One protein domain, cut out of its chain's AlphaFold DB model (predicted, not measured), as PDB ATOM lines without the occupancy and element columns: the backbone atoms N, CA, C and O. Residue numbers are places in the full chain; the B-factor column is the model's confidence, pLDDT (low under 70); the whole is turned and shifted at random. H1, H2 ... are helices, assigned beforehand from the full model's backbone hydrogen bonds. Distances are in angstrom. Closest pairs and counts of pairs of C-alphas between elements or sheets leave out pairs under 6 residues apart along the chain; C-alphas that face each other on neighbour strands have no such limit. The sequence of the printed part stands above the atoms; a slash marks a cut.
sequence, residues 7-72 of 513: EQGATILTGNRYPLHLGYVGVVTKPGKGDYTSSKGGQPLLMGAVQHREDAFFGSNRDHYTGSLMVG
ATOM      1  N   GLU A   7      49.521 -15.886 124.022       85.44
ATOM      2  CA  GLU A   7      50.614 -15.315 124.834       85.44
ATOM      3  C   GLU A   7      50.191 -14.062 125.620       85.44
ATOM      4  O   GLU A   7      50.477 -13.910 126.814       85.44
ATOM      5  N   GLN A   8      49.454 -13.162 124.963       85.00
ATOM      6  CA  GLN A   8      48.900 -11.973 125.607       85.00
ATOM      7  C   GLN A   8      47.799 -12.363 126.597       85.00
ATOM      8  O   GLN A   8      47.726 -11.802 127.688       85.00
ATOM      9  N   GLY A   9      46.986 -13.370 126.262       85.19
ATOM     10  CA  GLY A   9      45.977 -13.926 127.158       85.19
ATOM     11  C   GLY A   9      46.571 -14.506 128.446       85.19
ATOM     12  O   GLY A   9      46.061 -14.223 129.529       85.19
ATOM     13  N   ALA A  10      47.665 -15.263 128.353       84.12
ATOM     14  CA  ALA A  10      48.383 -15.780 129.518       84.12
ATOM     15  C   ALA A  10      48.940 -14.638 130.385       84.12
ATOM     16  O   ALA A  10      48.755 -14.627 131.602       84.12
ATOM     17  N   THR A  11      49.518 -13.609 129.757       85.44
ATOM     18  CA  THR A  11      50.023 -12.416 130.456       85.44
ATOM     19  C   THR A  11      48.905 -11.666 131.197       85.44
ATOM     20  O   THR A  11      49.089 -11.252 132.341       85.44
ATOM     21  N   ILE A  12      47.716 -11.543 130.599       86.75
ATOM     22  CA  ILE A  12      46.546 -10.924 131.246       86.75
ATOM     23  C   ILE A  12      46.106 -11.728 132.479       86.75
ATOM     24  O   ILE A  12      45.849 -11.136 133.525       86.75
ATOM     25  N   LEU A  13      46.059 -13.061 132.381       85.62
ATOM     26  CA  LEU A  13      45.643 -13.934 133.487       85.62
ATOM     27  C   LEU A  13      46.664 -14.009 134.626       85.62
ATOM     28  O   LEU A  13      46.264 -14.109 135.784       85.62
ATOM     29  N   THR A  14      47.965 -13.920 134.327       83.31
ATOM     30  CA  THR A  14      48.999 -13.818 135.376       83.31
ATOM     31  C   THR A  14      48.864 -12.531 136.192       83.31
ATOM     32  O   THR A  14      49.243 -12.511 137.358       83.31
ATOM     33  N   GLY A  15      48.267 -11.474 135.623       72.00
ATOM     34  CA  GLY A  15      47.704 -10.372 136.401       72.00
ATOM     35  C   GLY A  15      48.699  -9.568 137.247       72.00
ATOM     36  O   GLY A  15      48.293  -8.985 138.247       72.00
ATOM     37  N   ASN A  16      49.976  -9.468 136.853       72.44
ATOM     38  CA  ASN A  16      51.024  -8.781 137.635       72.44
ATOM     39  C   ASN A  16      50.758  -7.285 137.912       72.44
ATOM     40  O   ASN A  16      51.376  -6.713 138.805       72.44
ATOM     41  N   ARG A  17      49.863  -6.631 137.155       81.00
ATOM     42  CA  ARG A  17      49.516  -5.208 137.352       81.00
ATOM     43  C   ARG A  17      48.423  -4.978 138.404       81.00
ATOM     44  O   ARG A  17      48.393  -3.901 138.987       81.00
ATOM     45  N   TYR A  18      47.551  -5.959 138.646       86.44
ATOM     46  CA  TYR A  18      46.427  -5.862 139.587       86.44
ATOM     47  C   TYR A  18      46.222  -7.203 140.312       86.44
ATOM     48  O   TYR A  18      45.333  -7.969 139.959       86.44
ATOM     49  N   PRO A  19      47.046  -7.546 141.312       84.88
ATOM     50  CA  PRO A  19      46.913  -8.830 141.994       84.88
ATOM     51  C   PRO A  19      45.634  -8.883 142.854       84.88
ATOM     52  O   PRO A  19      45.426  -8.044 143.729       84.88
ATOM     53  N   LEU A  20      44.790  -9.897 142.629       86.25
ATOM     54  CA  LEU A  20      43.584 -10.195 143.418       86.25
ATOM     55  C   LEU A  20      43.781 -11.479 144.235       86.25
ATOM     56  O   LEU A  20      44.275 -12.475 143.709       86.25
ATOM     57  N   HIS A  21      43.312 -11.503 145.489       79.75
ATOM     58  CA  HIS A  21      43.436 -12.664 146.390       79.75
ATOM     59  C   HIS A  21      42.812 -13.961 145.847       79.75
ATOM     60  O   HIS A  21      43.239 -15.055 146.208       79.75
ATOM     61  N   LEU A  22      41.798 -13.843 144.986       82.94
ATOM     62  CA  LEU A  22      41.101 -14.982 144.388       82.94
ATOM     63  C   LEU A  22      41.666 -15.395 143.022       82.94
ATOM     64  O   LEU A  22      41.292 -16.461 142.539       82.94
ATOM     65  N   GLY A  23      42.581 -14.603 142.447       86.06
ATOM     66  CA  GLY A  23      43.147 -14.799 141.111       86.06
ATOM     67  C   GLY A  23      42.197 -14.424 139.967       86.06
ATOM     68  O   GLY A  23      41.069 -13.981 140.186       86.06
ATOM     69  N   TYR A  24      42.671 -14.606 138.733       88.69
ATOM     70  CA  TYR A  24      41.896 -14.408 137.507       88.69
ATOM     71  C   TYR A  24      41.565 -15.750 136.856       88.69
ATOM     72  O   TYR A  24      42.394 -16.659 136.866       88.69
ATOM     73  N   VAL A  25      40.376 -15.855 136.258       89.38
ATOM     74  CA  VAL A  25      39.956 -17.037 135.493       89.38
ATOM     75  C   VAL A  25      39.642 -16.636 134.056       89.38
ATOM     76  O   VAL A  25      38.842 -15.732 133.815       89.38
ATOM     77  N   GLY A  26      40.291 -17.291 133.098       88.38
ATOM     78  CA  GLY A  26      40.086 -17.044 131.674       88.38
ATOM     79  C   GLY A  26      39.003 -17.939 131.096       88.38
ATOM     80  O   GLY A  26      39.116 -19.155 131.179       88.38
ATOM     81  N   VAL A  27      37.995 -17.345 130.457       90.31
ATOM     82  CA  VAL A  27      36.890 -18.090 129.832       90.31
ATOM     83  C   VAL A  27      36.647 -17.689 128.377       90.31
ATOM     84  O   VAL A  27      37.006 -16.585 127.925       90.31
ATOM     85  N   VAL A  28      36.018 -18.593 127.627       87.94
ATOM     86  CA  VAL A  28      35.507 -18.353 126.271       87.94
ATOM     87  C   VAL A  28      34.038 -18.763 126.211       87.94
ATOM     88  O   VAL A  28      33.712 -19.933 126.111       87.94
ATOM     89  N   THR A  29      33.132 -17.785 126.233       82.88
ATOM     90  CA  THR A  29      31.688 -18.041 126.402       82.88
ATOM     91  C   THR A  29      30.874 -18.002 125.106       82.88
ATOM     92  O   THR A  29      29.653 -18.142 125.134       82.88
ATOM     93  N   LYS A  30      31.515 -17.788 123.950       82.19
ATOM     94  CA  LYS A  30      30.810 -17.707 122.666       82.19
ATOM     95  C   LYS A  30      30.655 -19.113 122.074       82.19
ATOM     96  O   LYS A  30      31.678 -19.712 121.762       82.19
ATOM     97  N   PRO A  31      29.442 -19.626 121.818       72.06
ATOM     98  CA  PRO A  31      29.265 -20.913 121.137       72.06
ATOM     99  C   PRO A  31      29.866 -20.892 119.721       72.06
ATOM    100  O   PRO A  31      29.966 -19.833 119.087       72.06
ATOM    101  N   GLY A  32      30.318 -22.049 119.231       67.25
ATOM    102  CA  GLY A  32      30.861 -22.194 117.877       67.25
ATOM    103  C   GLY A  32      29.809 -21.877 116.808       67.25
ATOM    104  O   GLY A  32      28.608 -22.054 117.024       67.25
ATOM    105  N   LYS A  33      30.231 -21.389 115.632       60.88
ATOM    106  CA  LYS A  33      29.324 -21.276 114.478       60.88
ATOM    107  C   LYS A  33      28.992 -22.694 113.993       60.88
ATOM    108  O   LYS A  33      29.814 -23.287 113.310       60.88
ATOM    109  N   GLY A  34      27.811 -23.212 114.339       60.22
ATOM    110  CA  GLY A  34      27.289 -24.484 113.813       60.22
ATOM    111  C   GLY A  34      26.748 -25.478 114.847       60.22
ATOM    112  O   GLY A  34      26.027 -26.385 114.459       60.22
ATOM    113  N   ASP A  35      26.994 -25.280 116.146       54.22
ATOM    114  CA  ASP A  35      26.678 -26.270 117.202       54.22
ATOM    115  C   ASP A  35      25.262 -26.161 117.812       54.22
ATOM    116  O   ASP A  35      24.985 -26.657 118.904       54.22
ATOM    117  N   TYR A  36      24.319 -25.511 117.128       53.66
ATOM    118  CA  TYR A  36      22.978 -25.254 117.681       53.66
ATOM    119  C   TYR A  36      21.968 -26.392 117.472       53.66
ATOM    120  O   TYR A  36      20.816 -26.260 117.884       53.66
ATOM    121  N   THR A  37      22.352 -27.503 116.838       52.97
ATOM    122  CA  THR A  37      21.402 -28.548 116.428       52.97
ATOM    123  C   THR A  37      21.778 -29.919 116.986       52.97
ATOM    124  O   THR A  37      22.585 -30.635 116.400       52.97
ATOM    125  N   SER A  38      21.143 -30.321 118.092       48.78
ATOM    126  CA  SER A  38      21.055 -31.737 118.477       48.78
ATOM    127  C   SER A  38      19.814 -32.365 117.833       48.78
ATOM    128  O   SER A  38      18.714 -31.822 117.923       48.78
ATOM    129  N   SER A  39      19.989 -33.516 117.177       52.78
ATOM    130  CA  SER A  39      18.971 -34.213 116.370       52.78
ATOM    131  C   SER A  39      17.917 -34.991 117.184       52.78
ATOM    132  O   SER A  39      17.113 -35.717 116.598       52.78
ATOM    133  N   LYS A  40      17.880 -34.887 118.516       52.38
ATOM    134  CA  LYS A  40      16.833 -35.525 119.332       52.38
ATOM    135  C   LYS A  40      16.299 -34.526 120.352       52.38
ATOM    136  O   LYS A  40      17.046 -34.016 121.178       52.38
ATOM    137  N   GLY A  41      15.015 -34.208 120.197       50.03
ATOM    138  CA  GLY A  41      14.342 -33.074 120.814       50.03
ATOM    139  C   GLY A  41      14.435 -33.015 122.337       50.03
ATOM    140  O   GLY A  41      14.233 -34.011 123.025       50.03
ATOM    141  N   GLY A  42      14.675 -31.797 122.826       51.25
ATOM    142  CA  GLY A  42      14.556 -31.414 124.230       51.25
ATOM    143  C   GLY A  42      15.744 -30.586 124.723       51.25
ATOM    144  O   GLY A  42      16.714 -31.155 125.196       51.25
ATOM    145  N   GLN A  43      15.600 -29.253 124.675       50.38
ATOM    146  CA  GLN A  43      16.506 -28.196 125.178       50.38
ATOM    147  C   GLN A  43      17.801 -27.945 124.362       50.38
ATOM    148  O   GLN A  43      18.540 -28.879 124.055       50.38
ATOM    149  N   PRO A  44      18.125 -26.679 124.013       53.22
ATOM    150  CA  PRO A  44      19.390 -26.349 123.366       53.22
ATOM    151  C   PRO A  44      20.550 -26.572 124.348       53.22
ATOM    152  O   PRO A  44      20.645 -25.899 125.372       53.22
ATOM    153  N   LEU A  45      21.471 -27.483 124.016       63.75
ATOM    154  CA  LEU A  45      22.725 -27.746 124.743       63.75
ATOM    155  C   LEU A  45      23.748 -26.606 124.557       63.75
ATOM    156  O   LEU A  45      24.929 -26.843 124.328       63.75
ATOM    157  N   LEU A  46      23.305 -25.351 124.664       70.81
ATOM    158  CA  LEU A  46      24.150 -24.164 124.516       70.81
ATOM    159  C   LEU A  46      25.334 -24.207 125.495       70.81
ATOM    160  O   LEU A  46      26.455 -23.886 125.120       70.81
ATOM    161  N   MET A  47      25.085 -24.665 126.726       70.56
ATOM    162  CA  MET A  47      26.111 -24.847 127.755       70.56
ATOM    163  C   MET A  47      27.171 -25.873 127.323       70.56
ATOM    164  O   MET A  47      28.360 -25.592 127.409       70.56
ATOM    165  N   GLY A  48      26.743 -27.023 126.789       75.94
ATOM    166  CA  GLY A  48      27.651 -28.073 126.315       75.94
ATOM    167  C   GLY A  48      28.442 -27.655 125.073       75.94
ATOM    168  O   GLY A  48      29.631 -27.927 124.983       75.94
ATOM    169  N   ALA A  49      27.818 -26.924 124.145       75.56
ATOM    170  CA  ALA A  49      28.485 -26.374 122.961       75.56
ATOM    171  C   ALA A  49      29.544 -25.313 123.315       75.56
ATOM    172  O   ALA A  49      30.599 -25.238 122.684       75.56
ATOM    173  N   VAL A  50      29.280 -24.484 124.330       80.50
ATOM    174  CA  VAL A  50      30.261 -23.521 124.850       80.50
ATOM    175  C   VAL A  50      31.426 -24.252 125.517       80.50
ATOM    176  O   VAL A  50      32.569 -23.939 125.200       80.50
ATOM    177  N   GLN A  51      31.146 -25.258 126.348       80.81
ATOM    178  CA  GLN A  51      32.160 -26.055 127.043       80.81
ATOM    179  C   GLN A  51      33.049 -26.837 126.061       80.81
ATOM    180  O   GLN A  51      34.268 -26.741 126.130       80.81
ATOM    181  N   HIS A  52      32.469 -27.495 125.051       81.31
ATOM    182  CA  HIS A  52      33.238 -28.190 124.010       81.31
ATOM    183  C   HIS A  52      34.135 -27.251 123.200       81.31
ATOM    184  O   HIS A  52      35.278 -27.590 122.890       81.31
ATOM    185  N   ARG A  53      33.638 -26.059 122.851       82.81
ATOM    186  CA  ARG A  53      34.453 -25.058 122.157       82.81
ATOM    187  C   ARG A  53      35.573 -24.540 123.053       82.81
ATOM    188  O   ARG A  53      36.682 -24.304 122.577       82.81
ATOM    189  N   GLU A  54      35.269 -24.316 124.319       85.12
ATOM    190  CA  GLU A  54      36.225 -23.845 125.303       85.12
ATOM    191  C   GLU A  54      37.355 -24.863 125.507       85.12
ATOM    192  O   GLU A  54      38.527 -24.498 125.391       85.12
ATOM    193  N   ASP A  55      37.013 -26.142 125.669       83.50
ATOM    194  CA  ASP A  55      37.965 -27.249 125.757       83.50
ATOM    195  C   ASP A  55      38.811 -27.374 124.484       83.50
ATOM    196  O   ASP A  55      40.020 -27.587 124.556       83.50
ATOM    197  N   ALA A  56      38.215 -27.180 123.302       84.38
ATOM    198  CA  ALA A  56      38.950 -27.176 122.038       84.38
ATOM    199  C   ALA A  56      39.922 -25.984 121.926       84.38
ATOM    200  O   ALA A  56      41.056 -26.138 121.460       84.38
ATOM    201  N   PHE A  57      39.512 -24.792 122.371       85.50
ATOM    202  CA  PHE A  57      40.339 -23.582 122.337       85.50
ATOM    203  C   PHE A  57      41.506 -23.649 123.331       85.50
ATOM    204  O   PHE A  57      42.643 -23.348 122.968       85.50
ATOM    205  N   PHE A  58      41.254 -24.052 124.576       86.31
ATOM    206  CA  PHE A  58      42.311 -24.180 125.583       86.31
ATOM    207  C   PHE A  58      43.149 -25.450 125.389       86.31
ATOM    208  O   PHE A  58      44.343 -25.436 125.679       86.31
ATOM    209  N   GLY A  59      42.570 -26.516 124.830       84.00
ATOM    210  CA  GLY A  59      43.276 -27.747 124.478       84.00
ATOM    211  C   GLY A  59      44.264 -27.568 123.324       84.00
ATOM    212  O   GLY A  59      45.378 -28.083 123.398       84.00
ATOM    213  N   SER A  60      43.902 -26.796 122.293       85.31
ATOM    214  CA  SER A  60      44.813 -26.460 121.181       85.31
ATOM    215  C   SER A  60      45.932 -25.497 121.585       85.31
ATOM    216  O   SER A  60      47.029 -25.580 121.043       85.31
ATOM    217  N   ASN A  61      45.691 -24.632 122.573       84.94
ATOM    218  CA  ASN A  61      46.658 -23.646 123.069       84.94
ATOM    219  C   ASN A  61      47.269 -24.036 124.423       84.94
ATOM    220  O   ASN A  61      47.625 -23.163 125.223       84.94
ATOM    221  N   ARG A  62      47.376 -25.341 124.701       80.44
ATOM    222  CA  ARG A  62      47.755 -25.841 126.028       80.44
ATOM    223  C   ARG A  62      49.112 -25.318 126.485       80.44
ATOM    224  O   ARG A  62      49.240 -24.980 127.654       80.44
ATOM    225  N   ASP A  63      50.073 -25.185 125.573       82.31
ATOM    226  CA  ASP A  63      51.451 -24.774 125.878       82.31
ATOM    227  C   ASP A  63      51.529 -23.371 126.511       82.31
ATOM    228  O   ASP A  63      52.320 -23.149 127.428       82.31
ATOM    229  N   HIS A  64      50.645 -22.449 126.105       80.00
ATOM    230  CA  HIS A  64      50.596 -21.072 126.615       80.00
ATOM    231  C   HIS A  64      49.792 -20.920 127.914       80.00
ATOM    232  O   HIS A  64      50.058 -20.016 128.703       80.00
ATOM    233  N   TYR A  65      48.811 -21.796 128.146       80.19
ATOM    234  CA  TYR A  65      47.953 -21.790 129.336       80.19
ATOM    235  C   TYR A  65      48.348 -22.892 130.335       80.19
ATOM    236  O   TYR A  65      47.495 -23.470 131.009       80.19
ATOM    237  N   THR A  66      49.645 -23.196 130.439       68.75
ATOM    238  CA  THR A  66      50.190 -24.144 131.420       68.75
ATOM    239  C   THR A  66      50.524 -23.467 132.759       68.75
ATOM    240  O   THR A  66      50.929 -22.307 132.812       68.75
ATOM    241  N   GLY A  67      50.379 -24.199 133.872       68.44
ATOM    242  CA  GLY A  67      50.808 -23.757 135.209       68.44
ATOM    243  C   GLY A  67      49.677 -23.279 136.131       68.44
ATOM    244  O   GLY A  67      48.563 -23.785 136.072       68.44
ATOM    245  N   SER A  68      49.973 -22.316 137.017       70.06
ATOM    246  CA  SER A  68      49.067 -21.769 138.057       70.06
ATOM    247  C   SER A  68      47.902 -20.914 137.510       70.06
ATOM    248  O   SER A  68      47.237 -20.208 138.275       70.06
ATOM    249  N   LEU A  69      47.676 -20.922 136.196       82.31
ATOM    250  CA  LEU A  69      46.660 -20.121 135.517       82.31
ATOM    251  C   LEU A  69      45.335 -20.883 135.489       82.31
ATOM    252  O   LEU A  69      45.278 -22.034 135.069       82.31
ATOM    253  N   MET A  70      44.259 -20.236 135.933       84.69
ATOM    254  CA  MET A  70      42.924 -20.834 135.942       84.69
ATOM    255  C   MET A  70      42.210 -20.515 134.625       84.69
ATOM    256  O   MET A  70      42.046 -19.346 134.268       84.69
ATOM    257  N   VAL A  71      41.774 -21.548 133.904       87.75
ATOM    258  CA  VAL A  71      41.038 -21.424 132.637       87.75
ATOM    259  C   VAL A  71      39.835 -22.362 132.607       87.75
ATOM    260  O   VAL A  71      39.859 -23.420 133.238       87.75
ATOM    261  N   GLY A  72      38.790 -21.973 131.882       87.25
ATOM    262  CA  GLY A  72      37.579 -22.773 131.691       87.25
ATOM    263  C   GLY A  72      36.400 -22.364 132.581       87.25
ATOM    264  O   GLY A  72      36.569 -21.876 133.702       87.25
TER     265      GLY A  72
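This is residues 7 to 72 of the 513 residues of a protein of Thanatephorus cucumeris (strain AG1-IB / isolate 7/3/14) (UniProt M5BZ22). The model has little regular structure: helix H2 and a shorter helix H1 stand apart in a loose, loop-rich chain, and two loops, residues 16 to 22 and 38 to 43, stick out at opposite ends. The printed part has 66 residues with two named helices, H1 then H2, and no named strand; its class is all helix, with 23 residues in named elements. It is loose, with a radius of gyration of the C-alphas of 14.9 A, and only just elongated, spanning 47 by 24 by 16 A.

H2, residues 46 to 60, and H1, residues 7 to 14, are apart. Residues 25 to 26 pair with residues 70 to 71, parallel. In H1 and H2 every O i to N i+4 pair is within hydrogen-bond range.

H2 runs 21.1 A from C-alpha 46 at (24.150, -24.164, 124.516) to C-alpha 60 at (44.813, -26.460, 121.181). H1 runs 10.8 A from C-alpha 7 at (50.614, -15.315, 124.834).

The two C-alphas farthest apart, Arg 17 and Lys 40, are 48.1 A apart. The link H1 to H2, 31 residues, is long. The printed part has no cut. Residues 32 to 45 and 66 to 67 have pLDDT under 70.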